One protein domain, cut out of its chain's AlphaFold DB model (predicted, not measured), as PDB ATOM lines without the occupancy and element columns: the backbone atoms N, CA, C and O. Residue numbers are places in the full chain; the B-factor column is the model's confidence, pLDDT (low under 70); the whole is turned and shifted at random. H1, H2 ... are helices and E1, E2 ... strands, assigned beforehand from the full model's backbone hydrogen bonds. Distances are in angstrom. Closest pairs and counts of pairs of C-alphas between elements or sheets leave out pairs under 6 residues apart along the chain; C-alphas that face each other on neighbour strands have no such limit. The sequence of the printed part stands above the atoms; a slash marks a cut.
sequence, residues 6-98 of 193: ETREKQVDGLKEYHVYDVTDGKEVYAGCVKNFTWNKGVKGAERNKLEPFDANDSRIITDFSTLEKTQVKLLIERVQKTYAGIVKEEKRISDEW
ATOM      1  N   GLU A   6      64.617  80.271  76.874       96.38
ATOM      2  CA  GLU A   6      64.320  80.365  78.298       96.38
ATOM      3  C   GLU A   6      63.092  79.498  78.607       96.38
ATOM      4  O   GLU A   6      62.146  79.426  77.823       96.38
ATOM      5  N   THR A   7      63.097  78.795  79.742       95.50
ATOM      6  CA  THR A   7      61.927  78.039  80.212       95.50
ATOM      7  C   THR A   7      61.465  78.599  81.541       95.50
ATOM      8  O   THR A   7      62.244  78.680  82.487       95.50
ATOM      9  N   ARG A   8      60.183  78.954  81.614       95.00
ATOM     10  CA  ARG A   8      59.540  79.479  82.818       95.00
ATOM     11  C   ARG A   8      58.487  78.508  83.308       95.00
ATOM     12  O   ARG A   8      57.790  77.870  82.525       95.00
ATOM     13  N   GLU A   9      58.371  78.410  84.618       93.81
ATOM     14  CA  GLU A   9      57.490  77.454  85.270       93.81
ATOM     15  C   GLU A   9      56.223  78.165  85.741       93.81
ATOM     16  O   GLU A   9      56.284  79.277  86.267       93.81
ATOM     17  N   LYS A  10      55.070  77.523  85.565       88.00
ATOM     18  CA  LYS A  10      53.777  78.054  85.996       88.00
ATOM     19  C   LYS A  10      52.989  76.965  86.709       88.00
ATOM     20  O   LYS A  10      52.824  75.872  86.181       88.00
ATOM     21  N   GLN A  11      52.487  77.263  87.904       85.00
ATOM     22  CA  GLN A  11      51.594  76.349  88.611       85.00
ATOM     23  C   GLN A  11      50.164  76.520  88.076       85.00
ATOM     24  O   GLN A  11      49.606  77.613  88.162       85.00
ATOM     25  N   VAL A  12      49.575  75.454  87.534       76.06
ATOM     26  CA  VAL A  12      48.211  75.422  86.984       76.06
ATOM     27  C   VAL A  12      47.529  74.145  87.467       76.06
ATOM     28  O   VAL A  12      48.075  73.057  87.312       76.06
ATOM     29  N   ASP A  13      46.367  74.270  88.111       70.25
ATOM     30  CA  ASP A  13      45.558  73.140  88.604       70.25
ATOM     31  C   ASP A  13      46.345  72.090  89.416       70.25
ATOM     32  O   ASP A  13      46.170  70.881  89.273       70.25
ATOM     33  N   GLY A  14      47.254  72.558  90.281       73.12
ATOM     34  CA  GLY A  14      48.082  71.687  91.125       73.12
ATOM     35  C   GLY A  14      49.238  70.995  90.393       73.12
ATOM     36  O   GLY A  14      49.998  70.261  91.022       73.12
ATOM     37  N   LEU A  15      49.423  71.273  89.102       76.50
ATOM     38  CA  LEU A  15      50.516  70.774  88.280       76.50
ATOM     39  C   LEU A  15      51.463  71.900  87.877       76.50
ATOM     40  O   LEU A  15      51.100  73.072  87.804       76.50
ATOM     41  N   LYS A  16      52.711  71.515  87.637       87.19
ATOM     42  CA  LYS A  16      53.770  72.420  87.214       87.19
ATOM     43  C   LYS A  16      53.903  72.347  85.697       87.19
ATOM     44  O   LYS A  16      54.348  71.328  85.170       87.19
ATOM     45  N   GLU A  17      53.485  73.407  85.020       91.44
ATOM     46  CA  GLU A  17      53.603  73.589  83.575       91.44
ATOM     47  C   GLU A  17      54.885  74.349  83.232       91.44
ATOM     48  O   GLU A  17      55.415  75.111  84.046       91.44
ATOM     49  N   TYR A  18      55.382  74.144  82.015       94.44
ATOM     50  CA  TYR A  18      56.629  74.734  81.534       94.44
ATOM     51  C   TYR A  18      56.353  75.491  80.243       94.44
ATOM     52  O   TYR A  18      55.951  74.897  79.248       94.44
ATOM     53  N   HIS A  19      56.576  76.796  80.248       96.12
ATOM     54  CA  HIS A  19      56.431  77.669  79.091       96.12
ATOM     55  C   HIS A  19      57.811  77.959  78.518       96.12
ATOM     56  O   HIS A  19      58.717  78.362  79.248       96.12
ATOM     57  N   VAL A  20      57.969  77.736  77.220       96.75
ATOM     58  CA  VAL A  20      59.237  77.898  76.513       96.75
ATOM     59  C   VAL A  20      59.169  79.182  75.698       96.75
ATOM     60  O   VAL A  20      58.197  79.410  74.978       96.75
ATOM     61  N   TYR A  21      60.209  79.999  75.800       97.06
ATOM     62  CA  TYR A  21      60.355  81.249  75.066       97.06
ATOM     63  C   TYR A  21      61.657  81.222  74.272       97.06
ATOM     64  O   TYR A  21      62.685  80.785  74.788       97.06
ATOM     65  N   ASP A  22      61.610  81.682  73.028       96.25
ATOM     66  CA  ASP A  22      62.790  82.143  72.302       96.25
ATOM     67  C   ASP A  22      63.153  83.536  72.830       96.25
ATOM     68  O   ASP A  22      62.296  84.416  72.891       96.25
ATOM     69  N   VAL A  23      64.401  83.705  73.261       95.12
ATOM     70  CA  VAL A  23      64.957  84.954  73.806       95.12
ATOM     71  C   VAL A  23      66.137  85.476  72.976       95.12
ATOM     72  O   VAL A  23      66.940  86.290  73.441       95.12
ATOM     73  N   THR A  24      66.272  84.990  71.741       90.12
ATOM     74  CA  THR A  24      67.336  85.380  70.812       90.12
ATOM     75  C   THR A  24      67.319  86.894  70.573       90.12
ATOM     76  O   THR A  24      66.266  87.514  70.424       90.12
ATOM     77  N   ASP A  25      68.506  87.508  70.564       85.88
ATOM     78  CA  ASP A  25      68.709  88.951  70.364       85.88
ATOM     79  C   ASP A  25      67.913  89.852  71.334       85.88
ATOM     80  O   ASP A  25      67.610  91.007  71.027       85.88
ATOM     81  N   GLY A  26      67.564  89.333  72.518       81.12
ATOM     82  CA  GLY A  26      66.825  90.073  73.544       81.12
ATOM     83  C   GLY A  26      65.341  90.289  73.226       81.12
ATOM     84  O   GLY A  26      64.683  91.063  73.921       81.12
ATOM     85  N   LYS A  27      64.803  89.625  72.195       85.44
ATOM     86  CA  LYS A  27      63.365  89.597  71.901       85.44
ATOM     87  C   LYS A  27      62.754  88.340  72.489       85.44
ATOM     88  O   LYS A  27      63.220  87.247  72.206       85.44
ATOM     89  N   GLU A  28      61.688  88.504  73.263       91.69
ATOM     90  CA  GLU A  28      60.943  87.383  73.827       91.69
ATOM     91  C   GLU A  28      59.790  86.985  72.899       91.69
ATOM     92  O   GLU A  28      58.882  87.779  72.641       91.69
ATOM     93  N   VAL A  29      59.821  85.746  72.411       94.44
ATOM     94  CA  VAL A  29      58.764  85.147  71.587       94.44
ATOM     95  C   VAL A  29      58.335  83.824  72.209       94.44
ATOM     96  O   VAL A  29      59.157  82.966  72.518       94.44
ATOM     97  N   TYR A  30      57.031  83.634  72.400       95.94
ATOM     98  CA  TYR A  30      56.494  82.387  72.942       95.94
ATOM     99  C   TYR A  30      56.681  81.230  71.949       95.94
ATOM    100  O   TYR A  30      56.178  81.283  70.828       95.94
ATOM    101  N   ALA A  31      57.390  80.179  72.366       96.00
ATOM    102  CA  ALA A  31      57.723  79.028  71.526       96.00
ATOM    103  C   ALA A  31      56.767  77.836  71.713       96.00
ATOM    104  O   ALA A  31      56.677  76.969  70.841       96.00
ATOM    105  N   GLY A  32      56.052  77.788  72.841       96.94
ATOM    106  CA  GLY A  32      55.112  76.722  73.191       96.94
ATOM    107  C   GLY A  32      55.185  76.346  74.669       96.94
ATOM    108  O   GLY A  32      55.780  77.058  75.483       96.94
ATOM    109  N   CYS A  33      54.591  75.213  75.037       95.88
ATOM    110  CA  CYS A  33      54.584  74.759  76.426       95.88
ATOM    111  C   CYS A  33      54.547  73.241  76.598       95.88
ATOM    112  O   CYS A  33      54.258  72.476  75.684       95.88
ATOM    113  N   VAL A  34      54.828  72.811  77.823       93.56
ATOM    114  CA  VAL A  34      54.543  71.478  78.344       93.56
ATOM    115  C   VAL A  34      53.513  71.650  79.448       93.56
ATOM    116  O   VAL A  34      53.821  72.209  80.503       93.56
ATOM    117  N   LYS A  35      52.291  71.184  79.197       91.38
ATOM    118  CA  LYS A  35      51.144  71.385  80.089       91.38
ATOM    119  C   LYS A  35      50.387  70.095  80.348       91.38
ATOM    120  O   LYS A  35      50.594  69.094  79.657       91.38
ATOM    121  N   ASN A  36      49.529  70.103  81.364       87.06
ATOM    122  CA  ASN A  36      48.728  68.929  81.679       87.06
ATOM    123  C   ASN A  36      47.694  68.658  80.582       87.06
ATOM    124  O   ASN A  36      46.961  69.549  80.157       87.06
ATOM    125  N   PHE A  37      47.599  67.403  80.164       85.62
ATOM    126  CA  PHE A  37      46.624  66.940  79.197       85.62
ATOM    127  C   PHE A  37      45.913  65.691  79.719       85.62
ATOM    128  O   PHE A  37      46.539  64.694  80.088       85.62
ATOM    129  N   THR A  38      44.582  65.746  79.727       85.00
ATOM    130  CA  THR A  38      43.729  64.631  80.147       85.00
ATOM    131  C   THR A  38      43.392  63.747  78.954       85.00
ATOM    132  O   THR A  38      42.569  64.092  78.104       85.00
ATOM    133  N   TRP A  39      43.997  62.566  78.914       81.19
ATOM    134  CA  TRP A  39      43.641  61.506  77.979       81.19
ATOM    135  C   TRP A  39      42.318  60.841  78.377       81.19
ATOM    136  O   TRP A  39      42.029  60.700  79.565       81.19
ATOM    137  N   ASN A  40      41.535  60.397  77.384       81.81
ATOM    138  CA  ASN A  40      40.237  59.725  77.565       81.81
ATOM    139  C   ASN A  40      39.227  60.507  78.421       81.81
ATOM    140  O   ASN A  40      38.408  59.903  79.115       81.81
ATOM    141  N   LYS A  41      39.285  61.844  78.381       82.12
ATOM    142  CA  LYS A  41      38.353  62.715  79.105       82.12
ATOM    143  C   LYS A  41      36.902  62.292  78.832       82.12
ATOM    144  O   LYS A  41      36.490  62.219  77.676       82.12
ATOM    145  N   GLY A  42      36.142  62.011  79.889       80.69
ATOM    146  CA  GLY A  42      34.757  61.538  79.819       80.69
ATOM    147  C   GLY A  42      34.579  60.013  79.869       80.69
ATOM    148  O   GLY A  42      33.444  59.548  79.971       80.69
ATOM    149  N   VAL A  43      35.658  59.221  79.854       83.62
ATOM    150  CA  VAL A  43      35.595  57.757  80.001       83.62
ATOM    151  C   VAL A  43      35.850  57.373  81.458       83.62
ATOM    152  O   VAL A  43      36.990  57.356  81.931       83.62
ATOM    153  N   LYS A  44      34.777  57.037  82.186       80.62
ATOM    154  CA  LYS A  44      34.843  56.653  83.607       80.62
ATOM    155  C   LYS A  44      35.873  55.540  83.840       80.62
ATOM    156  O   LYS A  44      35.781  54.472  83.248       80.62
ATOM    157  N   GLY A  45      36.830  55.799  84.732       80.06
ATOM    158  CA  GLY A  45      37.870  54.842  85.126       80.06
ATOM    159  C   GLY A  45      39.056  54.713  84.161       80.06
ATOM    160  O   GLY A  45      39.983  53.967  84.465       80.06
ATOM    161  N   ALA A  46      39.067  55.432  83.032       81.44
ATOM    162  CA  ALA A  46      40.145  55.374  82.036       81.44
ATOM    163  C   ALA A  46      40.858  56.719  81.796       81.44
ATOM    164  O   ALA A  46      41.784  56.775  80.978       81.44
ATOM    165  N   GLU A  47      40.445  57.783  82.490       82.75
ATOM    166  CA  GLU A  47      41.083  59.100  82.425       82.75
ATOM    167  C   GLU A  47      42.508  59.055  82.972       82.75
ATOM    168  O   GLU A  47      42.776  58.478  84.029       82.75
ATOM    169  N   ARG A  48      43.439  59.671  82.241       80.81
ATOM    170  CA  ARG A  48      44.847  59.750  82.645       80.81
ATOM    171  C   ARG A  48      45.392  61.139  82.348       80.81
ATOM    172  O   ARG A  48      45.402  61.567  81.198       80.81
ATOM    173  N   ASN A  49      45.850  61.828  83.388       79.19
ATOM    174  CA  ASN A  49      46.547  63.105  83.268       79.19
ATOM    175  C   ASN A  49      48.028  62.861  82.991       79.19
ATOM    176  O   ASN A  49      48.661  62.038  83.658       79.19
ATOM    177  N   LYS A  50      48.576  63.572  82.010       82.00
ATOM    178  CA  LYS A  50      49.991  63.505  81.657       82.00
ATOM    179  C   LYS A  50      50.448  64.858  81.126       82.00
ATOM    180  O   LYS A  50      49.685  65.549  80.460       82.00
ATOM    181  N   LEU A  51      51.697  65.222  81.403       86.00
ATOM    182  CA  LEU A  51      52.323  66.359  80.738       86.00
ATOM    183  C   LEU A  51      52.553  66.031  79.261       86.00
ATOM    184  O   LEU A  51      53.160  65.009  78.939       86.00
ATOM    185  N   GLU A  52      52.084  66.908  78.382       89.31
ATOM    186  CA  GLU A  52      52.235  66.785  76.934       89.31
ATOM    187  C   GLU A  52      52.780  68.102  76.347       89.31
ATOM    188  O   GLU A  52      52.515  69.173  76.903       89.31
ATOM    189  N   PRO A  53      53.565  68.047  75.256       93.19
ATOM    190  CA  PRO A  53      54.127  69.224  74.608       93.19
ATOM    191  C   PRO A  53      53.145  69.834  73.596       93.19
ATOM    192  O   PRO A  53      52.479  69.124  72.839       93.19
ATOM    193  N   PHE A  54      53.104  71.159  73.543       94.50
ATOM    194  CA  PHE A  54      52.275  71.966  72.653       94.50
ATOM    195  C   PHE A  54      53.131  73.044  71.991       94.50
ATOM    196  O   PHE A  54      54.072  73.562  72.599       94.50
ATOM    197  N   ASP A  55      52.827  73.359  70.736       95.94
ATOM    198  CA  ASP A  55      53.485  74.444  70.014       95.94
ATOM    199  C   ASP A  55      52.943  75.828  70.428       95.94
ATOM    200  O   ASP A  55      52.078  75.955  71.299       95.94
ATOM    201  N   ALA A  56      53.471  76.886  69.813       94.44
ATOM    202  CA  ALA A  56      53.064  78.265  70.082       94.44
ATOM    203  C   ALA A  56      51.578  78.552  69.772       94.44
ATOM    204  O   ALA A  56      51.025  79.511  70.307       94.44
ATOM    205  N   ASN A  57      50.926  77.714  68.955       94.12
ATOM    206  CA  ASN A  57      49.511  77.815  68.588       94.12
ATOM    207  C   ASN A  57      48.616  76.897  69.436       94.12
ATOM    208  O   ASN A  57      47.469  76.638  69.070       94.12
ATOM    209  N   ASP A  58      49.139  76.371  70.544       92.12
ATOM    210  CA  ASP A  58      48.453  75.429  71.427       92.12
ATOM    211  C   ASP A  58      48.048  74.109  70.746       92.12
ATOM    212  O   ASP A  58      47.161  73.387  71.212       92.12
ATOM    213  N   SER A  59      48.716  73.754  69.645       94.06
ATOM    214  CA  SER A  59      48.530  72.467  68.983       94.06
ATOM    215  C   SER A  59      49.454  71.426  69.600       94.06
ATOM    216  O   SER A  59      50.654  71.643  69.781       94.06
ATOM    217  N   ARG A  60      48.891  70.263  69.947       92.19
ATOM    218  CA  ARG A  60      49.653  69.182  70.581       92.19
ATOM    219  C   ARG A  60      50.719  68.652  69.625       92.19
ATOM    220  O   ARG A  60      50.398  68.166  68.540       92.19
ATOM    221  N   ILE A  61      51.971  68.643  70.068       90.88
ATOM    222  CA  ILE A  61      53.087  68.071  69.315       90.88
ATOM    223  C   ILE A  61      53.059  66.554  69.515       90.88
ATOM    224  O   ILE A  61      53.276  66.061  70.620       90.88
ATOM    225  N   ILE A  62      52.783  65.800  68.447       79.88
ATOM    226  CA  ILE A  62      52.682  64.336  68.524       79.88
ATOM    227  C   ILE A  62      54.029  63.737  68.958       79.88
ATOM    228  O   ILE A  62      55.086  64.001  68.368       79.88
ATOM    229  N   THR A  63      53.965  62.909  69.997       68.38
ATOM    230  CA  THR A  63      55.062  62.080  70.496       68.38
ATOM    231  C   THR A  63      54.764  60.622  70.174       68.38
ATOM    232  O   THR A  63      53.677  60.146  70.504       68.38
ATOM    233  N   ASP A  64      55.708  59.898  69.569       61.75
ATOM    234  CA  ASP A  64      55.537  58.462  69.342       61.75
ATOM    235  C   ASP A  64      55.419  57.719  70.680       61.75
ATOM    236  O   ASP A  64      56.255  57.840  71.576       61.75
ATOM    237  N   PHE A  65      54.337  56.952  70.814       49.84
ATOM    238  CA  PHE A  65      53.856  56.343  72.057       49.84
ATOM    239  C   PHE A  65      54.696  55.156  72.569       49.84
ATOM    240  O   PHE A  65      54.277  54.466  73.494       49.84
ATOM    241  N   SER A  66      55.882  54.890  72.015       49.38
ATOM    242  CA  SER A  66      56.655  53.672  72.311       49.38
ATOM    243  C   SER A  66      57.662  53.787  73.464       49.38
ATOM    244  O   SER A  66      58.300  52.799  73.810       49.38
ATOM    245  N   THR A  67      57.796  54.948  74.117       46.09
ATOM    246  CA  THR A  67      58.722  55.147  75.264       46.09
ATOM    247  C   THR A  67      58.013  55.677  76.518       46.09
ATOM    248  O   THR A  67      58.552  56.441  77.319       46.09
ATOM    249  N   LEU A  68      56.761  55.247  76.680       46.03
ATOM    250  CA  LEU A  68      55.719  55.837  77.524       46.03
ATOM    251  C   LEU A  68      55.835  55.595  79.041       46.03
ATOM    252  O   LEU A  68      54.885  55.898  79.756       46.03
ATOM    253  N   GLU A  69      56.956  55.099  79.567       48.44
ATOM    254  CA  GLU A  69      57.078  54.929  81.024       48.44
ATOM    255  C   GLU A  69      57.820  56.066  81.731       48.44
ATOM    256  O   GLU A  69      57.523  56.321  82.895       48.44
ATOM    257  N   LYS A  70      58.725  56.808  81.074       48.56
ATOM    258  CA  LYS A  70      59.482  57.899  81.731       48.56
ATOM    259  C   LYS A  70      59.978  58.970  80.754       48.56
ATOM    260  O   LYS A  70      61.174  59.258  80.716       48.56
ATOM    261  N   THR A  71      59.108  59.594  79.961       59.94
ATOM    262  CA  THR A  71      59.533  60.806  79.240       59.94
ATOM    263  C   THR A  71      59.758  61.918  80.266       59.94
ATOM    264  O   THR A  71      58.811  62.487  80.804       59.94
ATOM    265  N   GLN A  72      61.022  62.173  80.604       76.06
ATOM    266  CA  GLN A  72      61.416  63.245  81.512       76.06
ATOM    267  C   GLN A  72      60.911  64.581  80.952       76.06
ATOM    268  O   GLN A  72      61.043  64.825  79.756       76.06
ATOM    269  N   VAL A  73      60.369  65.457  81.804       85.06
ATOM    270  CA  VAL A  73      59.885  66.807  81.438       85.06
ATOM    271  C   VAL A  73      60.869  67.550  80.526       85.06
ATOM    272  O   VAL A  73      60.461  68.202  79.571       85.06
ATOM    273  N   LYS A  74      62.174  67.379  80.775       88.00
ATOM    274  CA  LYS A  74      63.254  67.919  79.948       88.00
ATOM    275  C   LYS A  74      63.129  67.538  78.464       88.00
ATOM    276  O   LYS A  74      63.249  68.411  77.617       88.00
ATOM    277  N   LEU A  75      62.823  66.279  78.147       88.19
ATOM    278  CA  LEU A  75      62.643  65.811  76.765       88.19
ATOM    279  C   LEU A  75      61.416  66.446  76.097       88.19
ATOM    280  O   LEU A  75      61.428  66.699  74.896       88.19
ATOM    281  N   LEU A  76      60.352  66.710  76.865       90.69
ATOM    282  CA  LEU A  76      59.164  67.399  76.355       90.69
ATOM    283  C   LEU A  76      59.477  68.867  76.041       90.69
ATOM    284  O   LEU A  76      59.089  69.355  74.982       90.69
ATOM    285  N   ILE A  77      60.237  69.543  76.908       92.81
ATOM    286  CA  ILE A  77      60.729  70.908  76.665       92.81
ATOM    287  C   ILE A  77      61.639  70.937  75.430       92.81
ATOM    288  O   ILE A  77      61.409  71.734  74.526       92.81
ATOM    289  N   GLU A  78      62.619  70.032  75.337       91.88
ATOM    290  CA  GLU A  78      63.506  69.905  74.169       91.88
ATOM    291  C   GLU A  78      62.712  69.654  72.879       91.88
ATOM    292  O   GLU A  78      63.078  70.139  71.807       91.88
ATOM    293  N   ARG A  79      61.590  68.930  72.961       91.69
ATOM    294  CA  ARG A  79      60.695  68.719  71.822       91.69
ATOM    295  C   ARG A  79      60.008  70.013  71.393       91.69
ATOM    296  O   ARG A  79      59.996  70.283  70.196       91.69
ATOM    297  N   VAL A  80      59.483  70.806  72.329       94.69
ATOM    298  CA  VAL A  80      58.913  72.138  72.038       94.69
ATOM    299  C   VAL A  80      59.968  73.027  71.375       94.69
ATOM    300  O   VAL A  80      59.731  73.554  70.290       94.69
ATOM    301  N   GLN A  81      61.167  73.098  71.961       95.06
ATOM    302  CA  GLN A  81      62.302  73.857  71.427       95.06
ATOM    303  C   GLN A  81      62.670  73.417  70.005       95.06
ATOM    304  O   GLN A  81      62.828  74.250  69.115       95.06
ATOM    305  N   LYS A  82      62.769  72.105  69.758       93.81
ATOM    306  CA  LYS A  82      63.099  71.554  68.437       93.81
ATOM    307  C   LYS A  82      62.009  71.833  67.403       93.81
ATOM    308  O   LYS A  82      62.344  72.154  66.265       93.81
ATOM    309  N   THR A  83      60.737  71.702  67.776       94.31
ATOM    310  CA  THR A  83      59.605  72.018  66.892       94.31
ATOM    311  C   THR A  83      59.641  73.489  66.498       94.31
ATOM    312  O   THR A  83      59.643  73.794  65.308       94.31
ATOM    313  N   TYR A  84      59.766  74.387  67.478       95.44
ATOM    314  CA  TYR A  84      59.867  75.821  67.235       95.44
ATOM    315  C   TYR A  84      61.075  76.170  66.357       95.44
ATOM    316  O   TYR A  84      60.928  76.825  65.330       95.44
ATOM    317  N   ALA A  85      62.261  75.647  66.683       94.31
ATOM    318  CA  ALA A  85      63.462  75.871  65.883       94.31
ATOM    319  C   ALA A  85      63.317  75.380  64.434       94.31
ATOM    320  O   ALA A  85      63.861  75.998  63.517       94.31
ATOM    321  N   GLY A  86      62.582  74.284  64.219       93.94
ATOM    322  CA  GLY A  86      62.225  73.797  62.889       93.94
ATOM    323  C   GLY A  86      61.351  74.785  62.117       93.94
ATOM    324  O   GLY A  86      61.651  75.067  60.960       93.94
ATOM    325  N   ILE A  87      60.330  75.347  62.769       92.31
ATOM    326  CA  ILE A  87      59.432  76.354  62.184       92.31
ATOM    327  C   ILE A  87      60.212  77.614  61.806       92.31
ATOM    328  O   ILE A  87      60.188  78.004  60.644       92.31
ATOM    329  N   VAL A  88      60.985  78.201  62.727       93.00
ATOM    330  CA  VAL A  88      61.732  79.440  62.432       93.00
ATOM    331  C   VAL A  88      62.779  79.216  61.337       93.00
ATOM    332  O   VAL A  88      62.997  80.074  60.482       93.00
ATOM    333  N   LYS A  89      63.429  78.043  61.313       93.94
ATOM    334  CA  LYS A  89      64.348  77.684  60.223       93.94
ATOM    335  C   LYS A  89      63.628  77.648  58.873       93.94
ATOM    336  O   LYS A  89      64.193  78.115  57.887       93.94
ATOM    337  N   GLU A  90      62.423  77.091  58.828       93.06
ATOM    338  CA  GLU A  90      61.614  77.022  57.612       93.06
ATOM    339  C   GLU A  90      61.111  78.405  57.178       93.06
ATOM    340  O   GLU A  90      61.241  78.756  56.010       93.06
ATOM    341  N   GLU A  91      60.627  79.235  58.101       92.25
ATOM    342  CA  GLU A  91      60.216  80.616  57.811       92.25
ATOM    343  C   GLU A  91      61.369  81.458  57.265       92.25
ATOM    344  O   GLU A  91      61.196  82.226  56.310       92.25
ATOM    345  N   LYS A  92      62.569  81.280  57.828       92.75
ATOM    346  CA  LYS A  92      63.779  81.905  57.303       92.75
ATOM    347  C   LYS A  92      64.099  81.398  55.900       92.75
ATOM    348  O   LYS A  92      64.310  82.212  55.014       92.75
ATOM    349  N   ARG A  93      64.072  80.079  55.680       95.00
ATOM    350  CA  ARG A  93      64.298  79.471  54.358       95.00
ATOM    351  C   ARG A  93      63.330  80.036  53.315       95.00
ATOM    352  O   ARG A  93      63.767  80.417  52.240       95.00
ATOM    353  N   ILE A  94      62.043  80.134  53.646       94.62
ATOM    354  CA  ILE A  94      61.007  80.706  52.774       94.62
ATOM    355  C   ILE A  94      61.259  82.200  52.516       94.62
ATOM    356  O   ILE A  94      61.031  82.679  51.409       94.62
ATOM    357  N   SER A  95      61.725  82.949  53.518       93.75
ATOM    358  CA  SER A  95      62.071  84.366  53.350       93.75
ATOM    359  C   SER A  95      63.302  84.555  52.459       93.75
ATOM    360  O   SER A  95      63.291  85.419  51.590       93.75
ATOM    361  N   ASP A  96      64.321  83.711  52.614       95.12
ATOM    362  CA  ASP A  96      65.502  83.705  51.748       95.12
ATOM    363  C   ASP A  96      65.115  83.310  50.302       95.12
ATOM    364  O   ASP A  96      65.568  83.930  49.342       95.12
ATOM    365  N   GLU A  97      64.220  82.324  50.126       94.62
ATOM    366  CA  GLU A  97      63.661  81.950  48.815       94.62
ATOM    367  C   GLU A  97      62.888  83.092  48.155       94.62
ATOM    368  O   GLU A  97      62.972  83.261  46.937       94.62
ATOM    369  N   TRP A  98      62.138  83.873  48.938       95.69
ATOM    370  CA  TRP A  98      61.426  85.038  48.428       95.69
ATOM    371  C   TRP A  98      62.398  86.041  47.818       95.69
ATOM    372  O   TRP A  98      62.183  86.439  46.682       95.69
TER     373      TRP A  98
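What this domain is: This is residues 6 to 98 of the 193 residues of an uncharacterized protein of Bacillus cereus (UniProt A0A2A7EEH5). One long helix, H1, lies slantwise over one face of a strongly twisted sheet of four strands. H1's last ten residues, 89 to 98, stick out beyond the sheet as an arm; this arm and, at the other end, the loop between E3 and E4 make the longest axis. The 93 printed residues have four named strands and then one named helix, in the order E1 E2 E3 E4 H1; the sheet has the same strand order and is antiparallel throughout. The class is mixed, helices and strands, in two layers, with the named helix on one face of the sheet. The whole is only just loose, close to compact, with a radius of gyration of the C-alphas of 15.3 A and spans of 53 by 26 by 23 A.

How they stand to each other: Start at E1, residues 6 to 12, an edge strand; a tight link leads to E2, residues 15 to 22. They form an antiparallel hairpin, with N 8 and O 19 at 2.8 A. A short link leads to E3, residues 29 to 39, the next hairpin partner, where N 18 and O 34 are 2.9 A apart. Another short link leads to E4, residues 48 to 55, the other edge strand; in this third hairpin N 37 and O 50 are 2.8 A apart. The four strands make a meander, each the antiparallel neighbour of the one before. E4 bends by 53 degrees at residue 51, and E1 and E4 are apart. Now look at H1, residues 73 to 98: it is on the sheet at a height of 7.0 A. It lies over E3 and only just not over E2, on which 2 of its C-alphas fall. On the local plane it stands at 45 degrees to E3. The closest C-alphas of E3 and H1 are those of Ala 31 and Tyr 84, 5.8 A apart; those of E4 and H1 are Pro 53 and Leu 76, 5.6 A. In H1 every O i to N i+4 pair is within hydrogen-bond range.

Where its parts are: Find C-alpha 6 at (64.320, 80.365, 78.298), where E1 begins; it runs 19.0 A. E2 measures 23.1 A, E3 28.8 A and E4 21.2 A. H1 begins at C-alpha 73, (59.885, 66.807, 81.438), and runs 37.7 A to C-alpha 98 at (61.426, 85.038, 48.428).

The domain as a whole: The two C-alphas farthest apart, those of Gly 45 and Trp 98, are 53.0 A apart. The printed part has no cut. The link from E4 to H1, residues 56 to 72, is long, and its residues 64 to 70 stand free. Look there for low confidence too: residues 63 to 71 are under 70 in pLDDT, against a mean of 86.1 for the printed part.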